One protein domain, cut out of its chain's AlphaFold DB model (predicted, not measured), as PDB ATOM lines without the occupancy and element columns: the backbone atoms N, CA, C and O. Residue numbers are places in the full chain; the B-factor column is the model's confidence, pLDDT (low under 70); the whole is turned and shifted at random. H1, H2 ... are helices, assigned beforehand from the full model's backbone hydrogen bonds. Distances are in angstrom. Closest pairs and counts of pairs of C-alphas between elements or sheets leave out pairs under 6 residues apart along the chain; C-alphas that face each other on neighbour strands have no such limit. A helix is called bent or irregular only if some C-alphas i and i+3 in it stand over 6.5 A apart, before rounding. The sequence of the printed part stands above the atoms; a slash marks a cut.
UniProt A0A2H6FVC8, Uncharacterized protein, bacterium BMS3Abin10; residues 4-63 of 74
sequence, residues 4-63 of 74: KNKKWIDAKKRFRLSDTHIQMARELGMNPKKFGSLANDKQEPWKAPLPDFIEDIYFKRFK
ATOM      1  N   LYS A   4     -51.179  -5.811 -29.311       66.94
ATOM      2  CA  LYS A   4     -49.750  -5.474 -29.397       66.94
ATOM      3  C   LYS A   4     -49.524  -3.996 -29.740       66.94
ATOM      4  O   LYS A   4     -48.636  -3.386 -29.154       66.94
ATOM      5  N   ASN A   5     -50.339  -3.403 -30.614       81.31
ATOM      6  CA  ASN A   5     -50.187  -1.998 -31.014       81.31
ATOM      7  C   ASN A   5     -50.585  -1.046 -29.882       81.31
ATOM      8  O   ASN A   5     -49.915  -0.038 -29.683       81.31
ATOM      9  N   LYS A   6     -51.598  -1.400 -29.079       86.12
ATOM     10  CA  LYS A   6     -52.031  -0.589 -27.928       86.12
ATOM     11  C   LYS A   6     -50.892  -0.339 -26.933       86.12
ATOM     12  O   LYS A   6     -50.708   0.789 -26.497       86.12
ATOM     13  N   LYS A   7     -50.081  -1.363 -26.634       89.88
ATOM     14  CA  LYS A   7     -48.931  -1.247 -25.712       89.88
ATOM     15  C   LYS A   7     -47.853  -0.298 -26.234       89.88
ATOM     16  O   LYS A   7     -47.281   0.461 -25.461       89.88
ATOM     17  N   TRP A   8     -47.581  -0.339 -27.536       91.44
ATOM     18  CA  TRP A   8     -46.626   0.577 -28.157       91.44
ATOM     19  C   TRP A   8     -47.161   2.008 -28.227       91.44
ATOM     20  O   TRP A   8     -46.397   2.937 -28.000       91.44
ATOM     21  N   ILE A   9     -48.461   2.194 -28.476       91.19
ATOM     22  CA  ILE A   9     -49.107   3.515 -28.453       91.19
ATOM     23  C   ILE A   9     -49.064   4.121 -27.043       91.19
ATOM     24  O   ILE A   9     -48.731   5.296 -26.895       91.19
ATOM     25  N   ASP A  10     -49.362   3.330 -26.013       91.75
ATOM     26  CA  ASP A  10     -49.296   3.771 -24.617       91.75
ATOM     27  C   ASP A  10     -47.866   4.162 -24.215       91.75
ATOM     28  O   ASP A  10     -47.626   5.282 -23.767       91.75
ATOM     29  N   ALA A  11     -46.888   3.293 -24.497       92.19
ATOM     30  CA  ALA A  11     -45.477   3.583 -24.259       92.19
ATOM     31  C   ALA A  11     -45.013   4.843 -25.011       92.19
ATOM     32  O   ALA A  11     -44.329   5.689 -24.436       92.19
ATOM     33  N   LYS A  12     -45.434   5.012 -26.273       92.62
ATOM     34  CA  LYS A  12     -45.128   6.198 -27.080       92.62
ATOM     35  C   LYS A  12     -45.589   7.480 -26.394       92.62
ATOM     36  O   LYS A  12     -44.809   8.420 -26.272       92.62
ATOM     37  N   LYS A  13     -46.834   7.505 -25.911       91.69
ATOM     38  CA  LYS A  13     -47.398   8.664 -25.205       91.69
ATOM     39  C   LYS A  13     -46.713   8.894 -23.858       91.69
ATOM     40  O   LYS A  13     -46.318  10.018 -23.565       91.69
ATOM     41  N   ARG A  14     -46.534   7.838 -23.062       91.69
ATOM     42  CA  ARG A  14     -45.974   7.915 -21.706       91.69
ATOM     43  C   ARG A  14     -44.532   8.416 -21.686       91.69
ATOM     44  O   ARG A  14     -44.193   9.247 -20.850       91.69
ATOM     45  N   PHE A  15     -43.705   7.926 -22.605       90.75
ATOM     46  CA  PHE A  15     -42.278   8.252 -22.671       90.75
ATOM     47  C   PHE A  15     -41.945   9.287 -23.754       90.75
ATOM     48  O   PHE A  15     -40.776   9.489 -24.060       90.75
ATOM     49  N   ARG A  16     -42.966   9.944 -24.331       91.06
ATOM     50  CA  ARG A  16     -42.824  10.990 -25.362       91.06
ATOM     51  C   ARG A  16     -41.949  10.551 -26.545       91.06
ATOM     52  O   ARG A  16     -41.107  11.301 -27.030       91.06
ATOM     53  N   LEU A  17     -42.145   9.319 -27.008       93.06
ATOM     54  CA  LEU A  17     -41.379   8.746 -28.114       93.06
ATOM     55  C   LEU A  17     -41.976   9.145 -29.471       93.06
ATOM     56  O   LEU A  17     -43.192   9.267 -29.631       93.06
ATOM     57  N   SER A  18     -41.115   9.307 -30.475       93.06
ATOM     58  CA  SER A  18     -41.522   9.484 -31.869       93.06
ATOM     59  C   SER A  18     -41.874   8.130 -32.507       93.06
ATOM     60  O   SER A  18     -41.538   7.072 -31.972       93.06
ATOM     61  N   ASP A  19     -42.545   8.127 -33.667       93.19
ATOM     62  CA  ASP A  19     -42.731   6.879 -34.435       93.19
ATOM     63  C   ASP A  19     -41.385   6.241 -34.808       93.19
ATOM     64  O   ASP A  19     -41.273   5.015 -34.835       93.19
ATOM     65  N   THR A  20     -40.352   7.063 -35.018       94.69
ATOM     66  CA  THR A  20     -38.984   6.622 -35.289       94.69
ATOM     67  C   THR A  20     -38.406   5.845 -34.109       94.69
ATOM     68  O   THR A  20     -37.953   4.721 -34.304       94.69
ATOM     69  N   HIS A  21     -38.500   6.365 -32.878       95.06
ATOM     70  CA  HIS A  21     -37.985   5.656 -31.695       95.06
ATOM     71  C   HIS A  21     -38.724   4.335 -31.465       95.06
ATOM     72  O   HIS A  21     -38.124   3.335 -31.082       95.06
ATOM     73  N   ILE A  22     -40.035   4.304 -31.722       94.44
ATOM     74  CA  ILE A  22     -40.806   3.064 -31.612       94.44
ATOM     75  C   ILE A  22     -40.351   2.051 -32.665       94.44
ATOM     76  O   ILE A  22     -40.216   0.867 -32.357       94.44
ATOM     77  N   GLN A  23     -40.088   2.494 -33.893       94.75
ATOM     78  CA  GLN A  23     -39.551   1.625 -34.931       94.75
ATOM     79  C   GLN A  23     -38.157   1.093 -34.560       94.75
ATOM     80  O   GLN A  23     -37.954  -0.120 -34.609       94.75
ATOM     81  N   MET A  24     -37.247   1.955 -34.099       95.69
ATOM     82  CA  MET A  24     -35.919   1.556 -33.613       95.69
ATOM     83  C   MET A  24     -36.025   0.510 -32.503       95.69
ATOM     84  O   MET A  24     -35.426  -0.559 -32.583       95.69
ATOM     85  N   ALA A  25     -36.857   0.765 -31.491       94.62
ATOM     86  CA  ALA A  25     -37.059  -0.159 -30.384       94.62
ATOM     87  C   ALA A  25     -37.627  -1.516 -30.832       94.62
ATOM     88  O   ALA A  25     -37.286  -2.550 -30.258       94.62
ATOM     89  N   ARG A  26     -38.481  -1.537 -31.863       93.12
ATOM     90  CA  ARG A  26     -39.010  -2.781 -32.443       93.12
ATOM     91  C   ARG A  26     -37.930  -3.577 -33.165       93.12
ATOM     92  O   ARG A  26     -37.873  -4.789 -32.980       93.12
ATOM     93  N   GLU A  27     -37.088  -2.918 -33.952       94.62
ATOM     94  CA  GLU A  27     -35.957  -3.549 -34.648       94.62
ATOM     95  C   GLU A  27     -34.884  -4.045 -33.674       94.62
ATOM     96  O   GLU A  27     -34.296  -5.105 -33.875       94.62
ATOM     97  N   LEU A  28     -34.700  -3.337 -32.559       94.56
ATOM     98  CA  LEU A  28     -33.849  -3.760 -31.448       94.56
ATOM     99  C   LEU A  28     -34.430  -4.935 -30.643       94.56
ATOM    100  O   LEU A  28     -33.737  -5.479 -29.783       94.56
ATOM    101  N   GLY A  29     -35.681  -5.337 -30.893       93.50
ATOM    102  CA  GLY A  29     -36.354  -6.408 -30.153       93.50
ATOM    103  C   GLY A  29     -36.734  -6.023 -28.719       93.50
ATOM    104  O   GLY A  29     -36.908  -6.893 -27.864       93.50
ATOM    105  N   MET A  30     -36.857  -4.726 -28.426       93.94
ATOM    106  CA  MET A  30     -37.222  -4.240 -27.098       93.94
ATOM    107  C   MET A  30     -38.691  -4.520 -26.763       93.94
ATOM    108  O   MET A  30     -39.559  -4.649 -27.630       93.94
ATOM    109  N   ASN A  31     -38.989  -4.557 -25.463       91.81
ATOM    110  CA  ASN A  31     -40.342  -4.745 -24.954       91.81
ATOM    111  C   ASN A  31     -40.870  -3.437 -24.337       91.81
ATOM    112  O   ASN A  31     -40.296  -2.983 -23.344       91.81
ATOM    113  N   PRO A  32     -42.000  -2.880 -24.819       91.44
ATOM    114  CA  PRO A  32     -42.543  -1.620 -24.311       91.44
ATOM    115  C   PRO A  32     -42.920  -1.682 -22.824       91.44
ATOM    116  O   PRO A  32     -42.891  -0.667 -22.140       91.44
ATOM    117  N   LYS A  33     -43.206  -2.874 -22.271       90.25
ATOM    118  CA  LYS A  33     -43.459  -3.042 -20.827       90.25
ATOM    119  C   LYS A  33     -42.228  -2.753 -19.964       90.25
ATOM    120  O   LYS A  33     -42.378  -2.362 -18.813       90.25
ATOM    121  N   LYS A  34     -41.022  -2.957 -20.506       89.81
ATOM    122  CA  LYS A  34     -39.754  -2.732 -19.797       89.81
ATOM    123  C   LYS A  34     -39.270  -1.283 -19.893       89.81
ATOM    124  O   LYS A  34     -38.274  -0.936 -19.276       89.81
ATOM    125  N   PHE A  35     -39.967  -0.415 -20.625       91.19
ATOM    126  CA  PHE A  35     -39.560   0.988 -20.743       91.19
ATOM    127  C   PHE A  35     -39.634   1.731 -19.411       91.19
ATOM    128  O   PHE A  35     -38.798   2.586 -19.165       91.19
ATOM    129  N   GLY A  36     -40.548   1.351 -18.512       86.88
ATOM    130  CA  GLY A  36     -40.628   1.956 -17.179       86.88
ATOM    131  C   GLY A  36     -39.354   1.786 -16.348       86.88
ATOM    132  O   GLY A  36     -38.966   2.717 -15.656       86.88
ATOM    133  N   SER A  37     -38.670   0.642 -16.454       85.19
ATOM    134  CA  SER A  37     -37.379   0.427 -15.784       85.19
ATOM    135  C   SER A  37     -36.199   1.068 -16.524       85.19
ATOM    136  O   SER A  37     -35.120   1.208 -15.959       85.19
ATOM    137  N   LEU A  38     -36.369   1.418 -17.803       84.69
ATOM    138  CA  LEU A  38     -35.325   2.065 -18.602       84.69
ATOM    139  C   LEU A  38     -35.383   3.595 -18.496       84.69
ATOM    140  O   LEU A  38     -34.334   4.224 -18.456       84.69
ATOM    141  N   ALA A  39     -36.582   4.174 -18.393       82.81
ATOM    142  CA  ALA A  39     -36.840   5.607 -18.236       82.81
ATOM    143  C   ALA A  39     -36.854   6.036 -16.757       82.81
ATOM    144  O   ALA A  39     -37.831   6.608 -16.263       82.81
ATOM    145  N   ASN A  40     -35.799   5.684 -16.024       81.62
ATOM    146  CA  ASN A  40     -35.566   6.118 -14.646       81.62
ATOM    147  C   ASN A  40     -34.469   7.195 -14.559       81.62
ATOM    148  O   ASN A  40     -33.914   7.413 -13.487       81.62
ATOM    149  N   ASP A  41     -34.219   7.910 -15.657       81.00
ATOM    150  CA  ASP A  41     -33.297   9.052 -15.763       81.00
ATOM    151  C   ASP A  41     -33.575  10.153 -14.722       81.00
ATOM    152  O   ASP A  41     -32.665  10.824 -14.249       81.00
ATOM    153  N   LYS A  42     -34.828  10.291 -14.269       78.50
ATOM    154  CA  LYS A  42     -35.197  11.220 -13.185       78.50
ATOM    155  C   LYS A  42     -34.681  10.821 -11.802       78.50
ATOM    156  O   LYS A  42     -34.607  11.673 -10.925       78.50
ATOM    157  N   GLN A  43     -34.424   9.533 -11.584       85.12
ATOM    158  CA  GLN A  43     -33.869   9.006 -10.332       85.12
ATOM    159  C   GLN A  43     -32.352   8.829 -10.444       85.12
ATOM    160  O   GLN A  43     -31.631   9.099  -9.490       85.12
ATOM    161  N   GLU A  44     -31.881   8.408 -11.616       86.88
ATOM    162  CA  GLU A  44     -30.470   8.209 -11.938       86.88
ATOM    163  C   GLU A  44     -30.041   9.241 -12.998       86.88
ATOM    164  O   GLU A  44     -30.069   8.934 -14.190       86.88
ATOM    165  N   PRO A  45     -29.638  10.465 -12.608       81.81
ATOM    166  CA  PRO A  45     -29.369  11.558 -13.552       81.81
ATOM    167  C   PRO A  45     -28.166  11.307 -14.473       81.81
ATOM    168  O   PRO A  45     -28.009  11.987 -15.482       81.81
ATOM    169  N   TRP A  46     -27.315  10.329 -14.152       82.75
ATOM    170  CA  TRP A  46     -26.235   9.872 -15.035       82.75
ATOM    171  C   TRP A  46     -26.731   9.001 -16.197       82.75
ATOM    172  O   TRP A  46     -25.951   8.657 -17.086       82.75
ATOM    173  N   LYS A  47     -28.003   8.594 -16.190       86.56
ATOM    174  CA  LYS A  47     -28.591   7.767 -17.237       86.56
ATOM    175  C   LYS A  47     -29.180   8.647 -18.330       86.56
ATOM    176  O   LYS A  47     -29.922   9.587 -18.058       86.56
ATOM    177  N   ALA A  48     -28.882   8.301 -19.578       85.81
ATOM    178  CA  ALA A  48     -29.470   8.981 -20.720       85.81
ATOM    179  C   ALA A  48     -31.005   8.820 -20.719       85.81
ATOM    180  O   ALA A  48     -31.506   7.737 -20.380       85.81
ATOM    181  N   PRO A  49     -31.754   9.855 -21.135       91.50
ATOM    182  CA  PRO A  49     -33.176   9.736 -21.418       91.50
ATOM    183  C   PRO A  49     -33.477   8.542 -22.332       91.50
ATOM    184  O   PRO A  49     -32.699   8.198 -23.222       91.50
ATOM    185  N   LEU A  50     -34.643   7.916 -22.150       91.81
ATOM    186  CA  LEU A  50     -35.033   6.743 -22.940       91.81
ATOM    187  C   LEU A  50     -34.956   6.942 -24.476       91.81
ATOM    188  O   LEU A  50     -34.531   5.996 -25.139       91.81
ATOM    189  N   PRO A  51     -35.351   8.094 -25.062       93.69
ATOM    190  CA  PRO A  51     -35.166   8.346 -26.493       93.69
ATOM    191  C   PRO A  51     -33.699   8.225 -26.925       93.69
ATOM    192  O   PRO A  51     -33.392   7.415 -27.796       93.69
ATOM    193  N   ASP A  52     -32.805   8.940 -26.241       92.75
ATOM    194  CA  ASP A  52     -31.372   8.992 -26.555       92.75
ATOM    195  C   ASP A  52     -30.720   7.615 -26.384       92.75
ATOM    196  O   ASP A  52     -29.901   7.183 -27.190       92.75
ATOM    197  N   PHE A  53     -31.144   6.867 -25.363       92.50
ATOM    198  CA  PHE A  53     -30.699   5.494 -25.144       92.50
ATOM    199  C   PHE A  53     -31.099   4.548 -26.287       92.50
ATOM    200  O   PHE A  53     -30.324   3.669 -26.672       92.50
ATOM    201  N   ILE A  54     -32.311   4.700 -26.831       94.31
ATOM    202  CA  ILE A  54     -32.766   3.907 -27.979       94.31
ATOM    203  C   ILE A  54     -31.925   4.246 -29.213       94.31
ATOM    204  O   ILE A  54     -31.492   3.323 -29.903       94.31
ATOM    205  N   GLU A  55     -31.672   5.532 -29.469       95.62
ATOM    206  CA  GLU A  55     -30.852   5.995 -30.595       95.62
ATOM    207  C   GLU A  55     -29.405   5.488 -30.500       95.62
ATOM    208  O   GLU A  55     -28.893   4.913 -31.460       95.62
ATOM    209  N   ASP A  56     -28.774   5.596 -29.329       94.88
ATOM    210  CA  ASP A  56     -27.394   5.152 -29.102       94.88
ATOM    211  C   ASP A  56     -27.221   3.644 -29.344       94.88
ATOM    212  O   ASP A  56     -26.318   3.213 -30.068       94.88
ATOM    213  N   ILE A  57     -28.118   2.810 -28.803       94.75
ATOM    214  CA  ILE A  57     -28.061   1.359 -29.041       94.75
ATOM    215  C   ILE A  57     -28.359   1.036 -30.506       94.75
ATOM    216  O   ILE A  57     -27.730   0.137 -31.079       94.75
ATOM    217  N   TYR A  58     -29.303   1.753 -31.122       96.50
ATOM    218  CA  TYR A  58     -29.627   1.574 -32.532       96.50
ATOM    219  C   TYR A  58     -28.403   1.852 -33.409       96.50
ATOM    220  O   TYR A  58     -28.003   0.992 -34.200       96.50
ATOM    221  N   PHE A  59     -27.737   2.985 -33.190       95.81
ATOM    222  CA  PHE A  59     -26.515   3.353 -33.893       95.81
ATOM    223  C   PHE A  59     -25.386   2.350 -33.641       95.81
ATOM    224  O   PHE A  59     -24.727   1.900 -34.579       95.81
ATOM    225  N   LYS A  60     -25.180   1.914 -32.395       95.56
ATOM    226  CA  LYS A  60     -24.152   0.912 -32.064       95.56
ATOM    227  C   LYS A  60     -24.347  -0.400 -32.819       95.56
ATOM    228  O   LYS A  60     -23.356  -0.969 -33.279       95.56
ATOM    229  N   ARG A  61     -25.594  -0.860 -32.960       96.50
ATOM    230  CA  ARG A  61     -25.924  -2.151 -33.580       96.50
ATOM    231  C   ARG A  61     -26.006  -2.096 -35.103       96.50
ATOM    232  O   ARG A  61     -25.528  -3.017 -35.756       96.50
ATOM    233  N   PHE A  62     -26.621  -1.055 -35.653       94.38
ATOM    234  CA  PHE A  62     -26.920  -0.963 -37.085       94.38
ATOM    235  C   PHE A  62     -26.026   0.025 -37.836       94.38
ATOM    236  O   PHE A  62     -26.037   0.013 -39.063       94.38
ATOM    237  N   LYS A  63     -25.249   0.858 -37.127       95.31
ATOM    238  CA  LYS A  63     -24.420   1.936 -37.699       95.31
ATOM    239  C   LYS A  63     -25.234   2.904 -38.562       95.31
ATOM    240  O   LYS A  63     -24.762   3.393 -39.582       95.31
TER     241      LYS A  63
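This is residues 4 to 63 of the 74 residues of an uncharacterized protein of bacterium BMS3Abin10 (UniProt A0A2H6FVC8). Four helices form a small two-pair assembly: H1 and H3 run the same way as one pair, and H2 with H4, packed obliquely on each other, makes the second. H2 joins the pairs by packing on H1, and the loop of residues 39 to 49 leads from H3 to H4. The printed part has 60 residues with four named helices, in the order H1, H2, H3, H4, and no named strand, so its class is all helix. It is compact, with a radius of gyration of the C-alphas of 11.0 A and spans of 31 by 27 by 16 A.

H1, residues 4 to 14, begins with C-alpha 4 at (-49.750, -5.474, -29.397) and is 15.9 A long. H2 is residues 19 to 27, 12.4 A. H3, residues 32 to 38, is 9.9 A long and only just irregular: C-alphas 33 and 36 are 6.8 A apart. H4, residues 50 to 62, is 18.0 A long and ends with C-alpha 62 at (-26.920, -0.963, -37.085).

H1 and H3 touch, closest at the C-alphas of Ala 11 and Pro 32, 6.0 A, at a shallow tilt of 33 degrees, only just short of steep. H1 and H2 only just touch, with 3 pairs of C-alphas within 8 A, the closest being Lys 12 and Ile 22 at 7.0 A; they run opposite ways at a steep tilt of 51 degrees. H2 and H4 touch, closest at the C-alphas of Ala 25 and Ile 54, 6.4 A, at a steep tilt of 50 degrees, the same way. H3 and H4 are close but not clearly touching, about perpendicular at 73 degrees; the closest C-alphas, of Leu 38 and Leu 50, are 6.4 A apart. H1 and H4 are apart. The helix packing is only just mostly crossed, with 1 of 3 pairs at a shallow tilt. In H2 and H4 every O i to N i+4 pair is within hydrogen-bond range; in H1 6 of 7 are, and in H3 1 of 3, beside 3 of 4 O i to N i+3 pairs.

The C-alphas of Lys 4 and Trp 46, the two farthest apart, are 31.5 A apart. The printed part has no cut. The links H1 to H2 and H2 to H3 are tight; H3 to H4 is long, 11 residues. The mean pLDDT of the printed part is 90.4, and residue 4 is under 70.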